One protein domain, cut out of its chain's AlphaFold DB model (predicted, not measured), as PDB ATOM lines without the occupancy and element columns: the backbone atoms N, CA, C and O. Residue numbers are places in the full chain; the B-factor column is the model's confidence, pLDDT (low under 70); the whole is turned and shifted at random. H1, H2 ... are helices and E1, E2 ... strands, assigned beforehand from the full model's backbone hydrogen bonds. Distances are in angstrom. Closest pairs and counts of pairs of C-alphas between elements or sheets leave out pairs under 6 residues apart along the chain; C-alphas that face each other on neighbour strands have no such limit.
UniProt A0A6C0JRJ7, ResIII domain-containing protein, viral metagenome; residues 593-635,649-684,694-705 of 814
ATOM      1  N   LYS A 593      44.146 -32.514  54.439       83.50
ATOM      2  CA  LYS A 593      44.466 -33.869  54.911       83.50
ATOM      3  C   LYS A 593      43.406 -34.420  55.871       83.50
ATOM      4  O   LYS A 593      43.108 -35.607  55.802       83.50
ATOM      5  N   LEU A 594      42.845 -33.589  56.754       84.75
ATOM      6  CA  LEU A 594      41.749 -33.993  57.642       84.75
ATOM      7  C   LEU A 594      40.488 -34.326  56.832       84.75
ATOM      8  O   LEU A 594      39.989 -35.442  56.911       84.75
ATOM      9  N   ILE A 595      40.012 -33.383  56.015       86.12
ATOM     10  CA  ILE A 595      38.757 -33.519  55.259       86.12
ATOM     11  C   ILE A 595      38.821 -34.687  54.266       86.12
ATOM     12  O   ILE A 595      37.896 -35.493  54.205       86.12
ATOM     13  N   LYS A 596      39.924 -34.817  53.514       86.38
ATOM     14  CA  LYS A 596      40.138 -35.937  52.581       86.38
ATOM     15  C   LYS A 596      40.184 -37.275  53.323       86.38
ATOM     16  O   LYS A 596      39.645 -38.253  52.821       86.38
ATOM     17  N   GLY A 597      40.788 -37.314  54.514       86.56
ATOM     18  CA  GLY A 597      40.815 -38.503  55.365       86.56
ATOM     19  C   GLY A 597      39.423 -38.938  55.816       86.56
ATOM     20  O   GLY A 597      39.065 -40.092  55.607       86.56
ATOM     21  N   VAL A 598      38.624 -38.005  56.345       85.88
ATOM     22  CA  VAL A 598      37.234 -38.268  56.763       85.88
ATOM     23  C   VAL A 598      36.382 -38.730  55.580       85.88
ATOM     24  O   VAL A 598      35.664 -39.722  55.682       85.88
ATOM     25  N   ASN A 599      36.466 -38.037  54.439       86.69
ATOM     26  CA  ASN A 599      35.709 -38.402  53.239       86.69
ATOM     27  C   ASN A 599      36.072 -39.811  52.757       86.69
ATOM     28  O   ASN A 599      35.185 -40.630  52.536       86.69
ATOM     29  N   MET A 600      37.369 -40.112  52.655       86.44
ATOM     30  CA  MET A 600      37.847 -41.435  52.260       86.44
ATOM     31  C   MET A 600      37.389 -42.523  53.241       86.44
ATOM     32  O   MET A 600      36.965 -43.586  52.800       86.44
ATOM     33  N   HIS A 601      37.416 -42.250  54.549       86.12
ATOM     34  CA  HIS A 601      36.928 -43.169  55.574       86.12
ATOM     35  C   HIS A 601      35.441 -43.485  55.415       86.12
ATOM     36  O   HIS A 601      35.067 -44.656  55.330       86.12
ATOM     37  N   ARG A 602      34.605 -42.446  55.323       84.62
ATOM     38  CA  ARG A 602      33.157 -42.593  55.150       84.62
ATOM     39  C   ARG A 602      32.819 -43.325  53.853       84.62
ATOM     40  O   ARG A 602      31.961 -44.202  53.877       84.62
ATOM     41  N   GLN A 603      33.499 -42.994  52.754       84.38
ATOM     42  CA  GLN A 603      33.269 -43.628  51.457       84.38
ATOM     43  C   GLN A 603      33.607 -45.120  51.496       84.38
ATOM     44  O   GLN A 603      32.764 -45.935  51.145       84.38
ATOM     45  N   GLN A 604      34.786 -45.489  52.010       87.31
ATOM     46  CA  GLN A 604      35.199 -46.892  52.095       87.31
ATOM     47  C   GLN A 604      34.213 -47.739  52.898       87.31
ATOM     48  O   GLN A 604      33.830 -48.812  52.446       87.31
ATOM     49  N   ILE A 605      33.770 -47.264  54.067       87.38
ATOM     50  CA  ILE A 605      32.797 -48.014  54.870       87.38
ATOM     51  C   ILE A 605      31.451 -48.126  54.147       87.38
ATOM     52  O   ILE A 605      30.883 -49.212  54.118       87.38
ATOM     53  N   LYS A 606      30.954 -47.037  53.544       84.56
ATOM     54  CA  LYS A 606      29.699 -47.062  52.776       84.56
ATOM     55  C   LYS A 606      29.767 -48.061  51.622       84.56
ATOM     56  O   LYS A 606      28.842 -48.853  51.476       84.56
ATOM     57  N   ASP A 607      30.856 -48.052  50.858       84.75
ATOM     58  CA  ASP A 607      31.053 -48.968  49.735       84.75
ATOM     59  C   ASP A 607      31.108 -50.418  50.221       84.75
ATOM     60  O   ASP A 607      30.429 -51.269  49.657       84.75
ATOM     61  N   ILE A 608      31.832 -50.692  51.316       86.12
ATOM     62  CA  ILE A 608      31.897 -52.029  51.926       86.12
ATOM     63  C   ILE A 608      30.527 -52.521  52.384       86.12
ATOM     64  O   ILE A 608      30.153 -53.650  52.073       86.12
ATOM     65  N   CYS A 609      29.745 -51.675  53.050       81.44
ATOM     66  CA  CYS A 609      28.386 -52.027  53.456       81.44
ATOM     67  C   CYS A 609      27.422 -52.177  52.262       81.44
ATOM     68  O   CYS A 609      26.409 -52.862  52.382       81.44
ATOM     69  N   ALA A 610      27.700 -51.533  51.123       78.81
ATOM     70  CA  ALA A 610      26.866 -51.592  49.922       78.81
ATOM     71  C   ALA A 610      27.223 -52.750  48.975       78.81
ATOM     72  O   ALA A 610      26.467 -53.017  48.034       78.81
ATOM     73  N   MET A 611      28.347 -53.436  49.199       76.06
ATOM     74  CA  MET A 611      28.772 -54.561  48.372       76.06
ATOM     75  C   MET A 611      27.704 -55.638  48.299       76.06
ATOM     76  O   MET A 611      27.345 -56.271  49.288       76.06
ATOM     77  N   LYS A 612      27.256 -55.908  47.075       59.62
ATOM     78  CA  LYS A 612      26.499 -57.109  46.744       59.62
ATOM     79  C   LYS A 612      27.432 -58.038  45.988       59.62
ATOM     80  O   LYS A 612      27.531 -57.950  44.769       59.62
ATOM     81  N   PHE A 613      28.149 -58.895  46.705       57.59
ATOM     82  CA  PHE A 613      28.851 -59.990  46.047       57.59
ATOM     83  C   PHE A 613      27.808 -60.996  45.557       57.59
ATOM     84  O   PHE A 613      26.965 -61.459  46.329       57.59
ATOM     85  N   GLU A 614      27.825 -61.291  44.258       48.38
ATOM     86  CA  GLU A 614      27.037 -62.375  43.679       48.38
ATOM     87  C   GLU A 614      27.530 -63.690  44.316       48.38
ATOM     88  O   GLU A 614      28.551 -64.232  43.908       48.38
ATOM     89  N   ALA A 615      26.815 -64.140  45.359       49.62
ATOM     90  CA  ALA A 615      27.128 -65.230  46.302       49.62
ATOM     91  C   ALA A 615      28.002 -64.858  47.534       49.62
ATOM     92  O   ALA A 615      29.155 -65.249  47.630       49.62
ATOM     93  N   ASN A 616      27.395 -64.165  48.509       51.75
ATOM     94  CA  ASN A 616      27.716 -64.097  49.954       51.75
ATOM     95  C   ASN A 616      29.201 -64.066  50.413       51.75
ATOM     96  O   ASN A 616      29.880 -65.095  50.491       51.75
ATOM     97  N   ASP A 617      29.577 -62.897  50.948       61.22
ATOM     98  CA  ASP A 617      30.693 -62.623  51.873       61.22
ATOM     99  C   ASP A 617      32.092 -62.604  51.237       61.22
ATOM    100  O   ASP A 617      32.879 -63.543  51.365       61.22
ATOM    101  N   GLY A 618      32.426 -61.485  50.586       75.81
ATOM    102  CA  GLY A 618      33.799 -61.180  50.186       75.81
ATOM    103  C   GLY A 618      34.641 -60.751  51.389       75.81
ATOM    104  O   GLY A 618      34.169 -60.019  52.266       75.81
ATOM    105  N   GLN A 619      35.897 -61.195  51.435       85.94
ATOM    106  CA  GLN A 619      36.844 -60.720  52.438       85.94
ATOM    107  C   GLN A 619      37.146 -59.243  52.186       85.94
ATOM    108  O   GLN A 619      37.516 -58.841  51.081       85.94
ATOM    109  N   VAL A 620      37.034 -58.419  53.226       88.88
ATOM    110  CA  VAL A 620      37.190 -56.962  53.104       88.88
ATOM    111  C   VAL A 620      38.575 -56.609  52.576       88.88
ATOM    112  O   VAL A 620      38.706 -55.772  51.685       88.88
ATOM    113  N   ILE A 621      39.612 -57.305  53.047       86.88
ATOM    114  CA  ILE A 621      40.991 -57.086  52.602       86.88
ATOM    115  C   ILE A 621      41.169 -57.283  51.088       86.88
ATOM    116  O   ILE A 621      41.971 -56.581  50.471       86.88
ATOM    117  N   GLU A 622      40.431 -58.207  50.472       86.31
ATOM    118  CA  GLU A 622      40.511 -58.465  49.032       86.31
ATOM    119  C   GLU A 622      39.904 -57.323  48.232       86.31
ATOM    120  O   GLU A 622      40.492 -56.899  47.242       86.31
ATOM    121  N   TYR A 623      38.789 -56.765  48.698       87.19
ATOM    122  CA  TYR A 623      38.215 -55.574  48.082       87.19
ATOM    123  C   TYR A 623      39.121 -54.350  48.236       87.19
ATOM    124  O   TYR A 623      39.314 -53.565  47.305       87.19
ATOM    125  N   MET A 624      39.700 -54.180  49.426       87.06
ATOM    126  CA  MET A 624      40.579 -53.050  49.707       87.06
ATOM    127  C   MET A 624      41.838 -53.083  48.824       87.06
ATOM    128  O   MET A 624      42.350 -52.025  48.438       87.06
ATOM    129  N   LYS A 625      42.305 -54.279  48.433       85.56
ATOM    130  CA  LYS A 625      43.341 -54.463  47.407       85.56
ATOM    131  C   LYS A 625      42.800 -54.064  46.032       85.56
ATOM    132  O   LYS A 625      42.021 -54.761  45.401       85.56
ATOM    133  N   GLY A 626      43.288 -52.944  45.516       82.69
ATOM    134  CA  GLY A 626      42.873 -52.398  44.228       82.69
ATOM    135  C   GLY A 626      41.696 -51.430  44.315       82.69
ATOM    136  O   GLY A 626      41.245 -50.968  43.262       82.69
ATOM    137  N   TYR A 627      41.251 -51.069  45.528       88.19
ATOM    138  CA  TYR A 627      40.212 -50.062  45.745       88.19
ATOM    139  C   TYR A 627      40.552 -48.775  44.993       88.19
ATOM    140  O   TYR A 627      41.658 -48.231  45.125       88.19
ATOM    141  N   LYS A 628      39.623 -48.308  44.154       88.06
ATOM    142  CA  LYS A 628      39.856 -47.169  43.267       88.06
ATOM    143  C   LYS A 628      39.609 -45.867  44.010       88.06
ATOM    144  O   LYS A 628      38.516 -45.624  44.497       88.06
ATOM    145  N   MET A 629      40.605 -44.987  44.020       88.56
ATOM    146  CA  MET A 629      40.467 -43.642  44.578       88.56
ATOM    147  C   MET A 629      41.138 -42.602  43.702       88.56
ATOM    148  O   MET A 629      42.191 -42.839  43.106       88.56
ATOM    149  N   PHE A 630      40.564 -41.406  43.674       88.88
ATOM    150  CA  PHE A 630      41.198 -40.264  43.034       88.88
ATOM    151  C   PHE A 630      42.544 -39.933  43.687       88.88
ATOM    152  O   PHE A 630      42.645 -39.778  44.905       88.88
ATOM    153  N   ALA A 631      43.589 -39.785  42.871       88.12
ATOM    154  CA  ALA A 631      44.962 -39.595  43.336       88.12
ATOM    155  C   ALA A 631      45.125 -38.373  44.260       88.12
ATOM    156  O   ALA A 631      45.883 -38.435  45.225       88.12
ATOM    157  N   ASN A 632      44.384 -37.287  44.005       86.19
ATOM    158  CA  ASN A 632      44.403 -36.056  44.805       86.19
ATOM    159  C   ASN A 632      43.637 -36.164  46.143       86.19
ATOM    160  O   ASN A 632      43.753 -35.258  46.974       86.19
ATOM    161  N   ARG A 633      42.884 -37.255  46.365       86.44
ATOM    162  CA  ARG A 633      42.148 -37.548  47.609       86.44
ATOM    163  C   ARG A 633      42.863 -38.541  48.531       86.44
ATOM    164  O   ARG A 633      42.537 -38.615  49.711       86.44
ATOM    165  N   VAL A 634      43.867 -39.273  48.039       86.31
ATOM    166  CA  VAL A 634      44.621 -40.238  48.858       86.31
ATOM    167  C   VAL A 634      45.561 -39.502  49.818       86.31
ATOM    168  O   VAL A 634      46.608 -38.984  49.425       86.31
ATOM    169  N   CYS A 635      45.208 -39.479  51.103       80.94
ATOM    170  CA  CYS A 635      46.034 -38.872  52.146       80.94
ATOM    171  C   CYS A 635      47.309 -39.684  52.402       80.94
ATOM    172  O   CYS A 635      47.249 -40.904  52.511       80.94
ATOM    173  N   ILE A 649      45.995 -49.239  47.110       86.44
ATOM    174  CA  ILE A 649      44.962 -48.373  46.523       86.44
ATOM    175  C   ILE A 649      45.277 -48.114  45.046       86.44
ATOM    176  O   ILE A 649      46.332 -47.568  44.705       86.44
ATOM    177  N   LYS A 650      44.312 -48.387  44.163       88.81
ATOM    178  CA  LYS A 650      44.394 -48.041  42.743       88.81
ATOM    179  C   LYS A 650      44.080 -46.559  42.541       88.81
ATOM    180  O   LYS A 650      42.929 -46.130  42.573       88.81
ATOM    181  N   LYS A 651      45.118 -45.761  42.301       89.94
ATOM    182  CA  LYS A 651      44.976 -44.315  42.087       89.94
ATOM    183  C   LYS A 651      44.500 -44.016  40.665       89.94
ATOM    184  O   LYS A 651      45.131 -44.443  39.703       89.94
ATOM    185  N   VAL A 652      43.422 -43.248  40.538       89.50
ATOM    186  CA  VAL A 652      42.887 -42.761  39.256       89.50
ATOM    187  C   VAL A 652      42.966 -41.235  39.170       89.50
ATOM    188  O   VAL A 652      42.997 -40.541  40.187       89.50
ATOM    189  N   VAL A 653      43.046 -40.696  37.953       86.69
ATOM    190  CA  VAL A 653      43.108 -39.242  37.725       86.69
ATOM    191  C   VAL A 653      41.749 -38.620  38.025       86.69
ATOM    192  O   VAL A 653      40.726 -39.132  37.581       86.69
ATOM    193  N   ASN A 654      41.744 -37.502  38.753       84.00
ATOM    194  CA  ASN A 654      40.525 -36.767  39.059       84.00
ATOM    195  C   ASN A 654      40.237 -35.687  38.003       84.00
ATOM    196  O   ASN A 654      40.970 -34.696  37.939       84.00
ATOM    197  N   PRO A 655      39.170 -35.823  37.197       74.12
ATOM    198  CA  PRO A 655      38.815 -34.838  36.175       74.12
ATOM    199  C   PRO A 655      38.249 -33.528  36.757       74.12
ATOM    200  O   PRO A 655      38.153 -32.535  36.027       74.12
ATOM    201  N   HIS A 656      37.891 -33.519  38.046       78.44
ATOM    202  CA  HIS A 656      37.323 -32.396  38.795       78.44
ATOM    203  C   HIS A 656      38.275 -31.853  39.873       78.44
ATOM    204  O   HIS A 656      37.841 -31.125  40.762       78.44
ATOM    205  N   ALA A 657      39.576 -32.161  39.790       83.44
ATOM    206  CA  ALA A 657      40.565 -31.734  40.784       83.44
ATOM    207  C   ALA A 657      40.569 -30.213  41.033       83.44
ATOM    208  O   ALA A 657      40.724 -29.784  42.171       83.44
ATOM    209  N   GLU A 658      40.366 -29.407  39.985       78.81
ATOM    210  CA  GLU A 658      40.283 -27.942  40.091       78.81
ATOM    211  C   GLU A 658      39.069 -27.492  40.914       78.81
ATOM    212  O   GLU A 658      39.216 -26.656  41.800       78.81
ATOM    213  N   VAL A 659      37.900 -28.102  40.682       75.81
ATOM    214  CA  VAL A 659      36.659 -27.809  41.421       75.81
ATOM    215  C   VAL A 659      36.812 -28.182  42.894       75.81
ATOM    216  O   VAL A 659      36.434 -27.420  43.781       75.81
ATOM    217  N   GLU A 660      37.425 -29.333  43.180       81.31
ATOM    218  CA  GLU A 660      37.723 -29.717  44.560       81.31
ATOM    219  C   GLU A 660      38.685 -28.731  45.220       81.31
ATOM    220  O   GLU A 660      38.430 -28.286  46.338       81.31
ATOM    221  N   GLN A 661      39.765 -28.346  44.541       81.19
ATOM    222  CA  GLN A 661      40.737 -27.400  45.087       81.19
ATOM    223  C   GLN A 661      40.108 -26.026  45.362       81.19
ATOM    224  O   GLN A 661      40.381 -25.393  46.388       81.19
ATOM    225  N   GLU A 662      39.221 -25.579  44.477       74.62
ATOM    226  CA  GLU A 662      38.423 -24.372  44.655       74.62
ATOM    227  C   GLU A 662      37.490 -24.494  45.871       74.62
ATOM    228  O   GLU A 662      37.417 -23.572  46.682       74.62
ATOM    229  N   SER A 663      36.875 -25.660  46.101       76.75
ATOM    230  CA  SER A 663      36.024 -25.879  47.279       76.75
ATOM    231  C   SER A 663      36.786 -25.747  48.605       76.75
ATOM    232  O   SER A 663      36.296 -25.105  49.537       76.75
ATOM    233  N   PHE A 664      38.027 -26.248  48.681       77.19
ATOM    234  CA  PHE A 664      38.871 -26.136  49.879       77.19
ATOM    235  C   PHE A 664      39.219 -24.689  50.244       77.19
ATOM    236  O   PHE A 664      39.393 -24.386  51.436       77.19
ATOM    237  N   THR A 665      39.314 -23.824  49.231       70.44
ATOM    238  CA  THR A 665      39.689 -22.410  49.357       70.44
ATOM    239  C   THR A 665      38.486 -21.484  49.540       70.44
ATOM    240  O   THR A 665      38.603 -20.514  50.285       70.44
ATOM    241  N   ARG A 666      37.334 -21.780  48.920       62.09
ATOM    242  CA  ARG A 666      36.163 -20.885  48.891       62.09
ATOM    243  C   ARG A 666      35.026 -21.229  49.863       62.09
ATOM    244  O   ARG A 666      34.258 -20.328  50.188       62.09
ATOM    245  N   HIS A 667      34.884 -22.472  50.344       56.59
ATOM    246  CA  HIS A 667      33.611 -22.923  50.941       56.59
ATOM    247  C   HIS A 667      33.676 -23.558  52.344       56.59
ATOM    248  O   HIS A 667      34.700 -24.078  52.797       56.59
ATOM    249  N   LYS A 668      32.504 -23.534  53.010       56.88
ATOM    250  CA  LYS A 668      32.197 -24.165  54.311       56.88
ATOM    251  C   LYS A 668      31.727 -25.631  54.199       56.88
ATOM    252  O   LYS A 668      31.788 -26.341  55.190       56.88
ATOM    253  N   LYS A 669      31.308 -26.105  53.014       63.34
ATOM    254  CA  LYS A 669      30.714 -27.445  52.789       63.34
ATOM    255  C   LYS A 669      31.592 -28.374  51.917       63.34
ATOM    256  O   LYS A 669      31.097 -29.134  51.107       63.34
ATOM    257  N   VAL A 670      32.917 -28.354  52.083       72.06
ATOM    258  CA  VAL A 670      33.864 -29.133  51.241       72.06
ATOM    259  C   VAL A 670      33.537 -30.634  51.162       72.06
ATOM    260  O   VAL A 670      33.740 -31.267  50.129       72.06
ATOM    261  N   LEU A 671      33.029 -31.218  52.250       75.00
ATOM    262  CA  LEU A 671      32.682 -32.639  52.292       75.00
ATOM    263  C   LEU A 671      31.559 -33.002  51.308       75.00
ATOM    264  O   LEU A 671      31.681 -34.034  50.653       75.00
ATOM    265  N   SER A 672      30.535 -32.155  51.131       69.94
ATOM    266  CA  SER A 672      29.443 -32.436  50.185       69.94
ATOM    267  C   SER A 672      29.941 -32.441  48.743       69.94
ATOM    268  O   SER A 672      29.599 -33.338  47.974       69.94
ATOM    269  N   THR A 673      30.820 -31.500  48.384       69.12
ATOM    270  CA  THR A 673      31.434 -31.449  47.050       69.12
ATOM    271  C   THR A 673      32.218 -32.728  46.738       69.12
ATOM    272  O   THR A 673      32.126 -33.253  45.629       69.12
ATOM    273  N   LEU A 674      32.967 -33.263  47.710       77.06
ATOM    274  CA  LEU A 674      33.724 -34.507  47.531       77.06
ATOM    275  C   LEU A 674      32.811 -35.735  47.399       77.06
ATOM    276  O   LEU A 674      33.099 -36.613  46.585       77.06
ATOM    277  N   GLU A 675      31.724 -35.797  48.171       73.69
ATOM    278  CA  GLU A 675      30.755 -36.904  48.149       73.69
ATOM    279  C   GLU A 675      29.964 -36.980  46.832       73.69
ATOM    280  O   GLU A 675      29.672 -38.077  46.367       73.69
ATOM    281  N   MET A 676      29.683 -35.847  46.174       68.19
ATOM    282  CA  MET A 676      28.993 -35.824  44.871       68.19
ATOM    283  C   MET A 676      29.837 -36.341  43.696       68.19
ATOM    284  O   MET A 676      29.301 -36.645  42.632       68.19
ATOM    285  N   ILE A 677      31.163 -36.392  43.841       69.56
ATOM    286  CA  ILE A 677      32.087 -36.755  42.763       69.56
ATOM    287  C   ILE A 677      32.664 -38.141  43.087       69.56
ATOM    288  O   ILE A 677      33.646 -38.250  43.826       69.56
ATOM    289  N   ASN A 678      32.049 -39.196  42.540       66.31
ATOM    290  CA  ASN A 678      32.413 -40.598  42.783       66.31
ATOM    291  C   ASN A 678      33.353 -41.151  41.678       66.31
ATOM    292  O   ASN A 678      33.051 -40.998  40.491       66.31
ATOM    293  N   PRO A 679      34.490 -41.794  42.023       63.34
ATOM    294  CA  PRO A 679      35.380 -42.435  41.049       63.34
ATOM    295  C   PRO A 679      34.782 -43.642  40.302       63.34
ATOM    296  O   PRO A 679      35.267 -43.948  39.212       63.34
ATOM    297  N   GLU A 680      33.774 -44.333  40.844       61.62
ATOM    298  CA  GLU A 680      33.162 -45.514  40.207       61.62
ATOM    299  C   GLU A 680      32.100 -45.166  39.154       61.62
ATOM    300  O   GLU A 680      31.919 -45.906  38.191       61.62
ATOM    301  N   GLU A 681      31.451 -44.009  39.282       60.47
ATOM    302  CA  GLU A 681      30.398 -43.536  38.366       60.47
ATOM    303  C   GLU A 681      30.955 -42.760  37.157       60.47
ATOM    304  O   GLU A 681      30.210 -42.236  36.325       60.47
ATOM    305  N   TYR A 682      32.282 -42.654  37.056       55.53
ATOM    306  CA  TYR A 682      32.949 -41.866  36.030       55.53
ATOM    307  C   TYR A 682      33.211 -42.661  34.741       55.53
ATOM    308  O   TYR A 682      34.002 -43.605  34.719       55.53
ATOM    309  N   ASP A 683      32.627 -42.185  33.637       50.72
ATOM    310  CA  ASP A 683      32.953 -42.596  32.269       50.72
ATOM    311  C   ASP A 683      33.891 -41.562  31.597       50.72
ATOM    312  O   ASP A 683      33.474 -40.422  31.344       50.72
ATOM    313  N   PRO A 684      35.142 -41.933  31.243       46.06
ATOM    314  CA  PRO A 684      36.078 -41.072  30.515       46.06
ATOM    315  C   PRO A 684      35.545 -40.517  29.185       46.06
ATOM    316  O   PRO A 684      36.036 -39.483  28.716       46.06
ATOM    317  N   VAL A 694      28.917 -27.115  40.232       40.25
ATOM    318  CA  VAL A 694      29.161 -25.798  40.863       40.25
ATOM    319  C   VAL A 694      27.946 -24.865  40.731       40.25
ATOM    320  O   VAL A 694      27.673 -24.056  41.607       40.25
ATOM    321  N   ARG A 695      27.162 -25.004  39.653       42.12
ATOM    322  CA  ARG A 695      26.036 -24.104  39.354       42.12
ATOM    323  C   ARG A 695      24.765 -24.427  40.149       42.12
ATOM    324  O   ARG A 695      23.998 -23.518  40.435       42.12
ATOM    325  N   MET A 696      24.567 -25.693  40.534       42.81
ATOM    326  CA  MET A 696      23.496 -26.074  41.463       42.81
ATOM    327  C   MET A 696      23.761 -25.585  42.895       42.81
ATOM    328  O   MET A 696      22.803 -25.335  43.617       42.81
ATOM    329  N   GLU A 697      25.023 -25.412  43.307       41.94
ATOM    330  CA  GLU A 697      25.362 -24.895  44.641       41.94
ATOM    331  C   GLU A 697      25.238 -23.371  44.733       41.94
ATOM    332  O   GLU A 697      24.730 -22.899  45.743       41.94
ATOM    333  N   ASP A 698      25.569 -22.601  43.690       40.94
ATOM    334  CA  ASP A 698      25.255 -21.161  43.677       40.94
ATOM    335  C   ASP A 698      23.731 -20.928  43.736       40.94
ATOM    336  O   ASP A 698      23.266 -20.076  44.486       40.94
ATOM    337  N   GLU A 699      22.931 -21.752  43.046       39.50
ATOM    338  CA  GLU A 699      21.461 -21.687  43.099       39.50
ATOM    339  C   GLU A 699      20.861 -22.203  44.426       39.50
ATOM    340  O   GLU A 699      19.771 -21.764  44.799       39.50
ATOM    341  N   LEU A 700      21.547 -23.095  45.158       38.88
ATOM    342  CA  LEU A 700      21.130 -23.596  46.479       38.88
ATOM    343  C   LEU A 700      21.617 -22.711  47.636       38.88
ATOM    344  O   LEU A 700      20.911 -22.579  48.630       38.88
ATOM    345  N   VAL A 701      22.766 -22.042  47.508       39.25
ATOM    346  CA  VAL A 701      23.230 -20.995  48.436       39.25
ATOM    347  C   VAL A 701      22.376 -19.736  48.275       39.25
ATOM    348  O   VAL A 701      22.001 -19.131  49.282       39.25
ATOM    349  N   ASP A 702      21.956 -19.408  47.049       36.59
ATOM    350  CA  ASP A 702      20.921 -18.401  46.778       36.59
ATOM    351  C   ASP A 702      19.516 -18.848  47.227       36.59
ATOM    352  O   ASP A 702      18.601 -18.028  47.240       36.59
ATOM    353  N   GLN A 703      19.307 -20.120  47.603       37.56
ATOM    354  CA  GLN A 703      18.067 -20.609  48.229       37.56
ATOM    355  C   GLN A 703      18.158 -20.711  49.760       37.56
ATOM    356  O   GLN A 703      17.193 -20.352  50.423       37.56
ATOM    357  N   GLU A 704      19.296 -21.094  50.351       31.69
ATOM    358  CA  GLU A 704      19.517 -21.068  51.812       31.69
ATOM    359  C   GLU A 704      19.684 -19.633  52.354       31.69
ATOM    360  O   GLU A 704      19.444 -19.385  53.531       31.69
ATOM    361  N   THR A 705      20.018 -18.651  51.509       39.09
ATOM    362  CA  THR A 705      19.946 -17.218  51.861       39.09
ATOM    363  C   THR A 705      18.545 -16.610  51.701       39.09
ATOM    364  O   THR A 705      18.366 -15.420  51.970       39.09
TER     365      THR A 705
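What this domain is: This is residues 593 to 635, 649 to 684 and 694 to 705 of the 814 residues of the protein "ResIII domain-containing protein" of viral metagenome (UniProt A0A6C0JRJ7). This is a loose, elongated model in which the helical hairpin H3 and H4 packs through H4 on residues 595 to 603 of the long helix H1, while a small pair of parallel strands, E1 and E2, forms a little sheet, with E1 near H1. The two ends of the longest axis are thin: at one the loop residues 612 to 617 stick out beyond the short helix H2, and at the other residues 698 to 705, most of them in H5, stick out. The printed part has 91 residues with five named helices and two named strands, in the order H1, H2, E1, E2, H3, H4, H5, and its class is mostly helix. The radius of gyration of the C-alphas is 15.2 A, and they span 48 by 28 by 24 A.

How they stand to each other: Start with H1, residues 593 to 610, which touches H4, residues 670 to 675, with residues 595 to 603 alone; the closest C-alphas are those of Asn 599 and Leu 671, 6.6 A apart. They run the same way at a shallow tilt of 26 degrees. Next look at H2, residues 620 to 624, which is close to H1 but not clearly touching, with the closest C-alphas, of Ile 608 and Val 620, 7.3 A apart. E1, residues 628 to 630, is near H1 and is the parallel neighbour of E2, residues 650 to 652, at 40 degrees between their directions. Between these strands find N 629 and O 650 at 3.0 A and N 652 and O 629 at 2.9 A, both within hydrogen-bond range. H3, residues 657 to 666, forms a helical hairpin with H4: they touch, with the closest C-alphas those of Ser 663 and Val 670, 5.6 A apart, and run opposite ways at a shallow tilt of 30 degrees. H5, residues 694 to 704, is close to H3 but not clearly touching, with the closest C-alphas, of Val 659 and Val 694, 7.8 A apart; H5 and H4 are apart. In H1, H2, H3, H4 and H5 every O i to N i+4 pair is within hydrogen-bond range.

Where its parts are: Find C-alpha 593 at (44.466, -33.869, 54.911); from there H1 runs 25.5 A to C-alpha 610. H2 is 6.2 A long, E1 7.0 A and E2 6.5 A. H3 starts at C-alpha 657, (40.565, -31.734, 40.784), and is 14.2 A long; H4 measures 8.9 A. H5 runs 15.3 A to C-alpha 704 at (19.517, -21.068, 51.812).

The domain as a whole: The C-alphas farthest apart, of Ala 615 and Thr 705, are 48.9 A apart. Residues 636 to 648 and 685 to 693 are not printed; the C-alphas across these cuts are 11.1 A and 19.7 A apart. Of the links that are printed whole, none is long. The mean pLDDT of the printed part is 72.0, and 33 residues are under 70, among them residues 612 to 617, 676 to 684 and 694 to 705; H5 has a mean of 39.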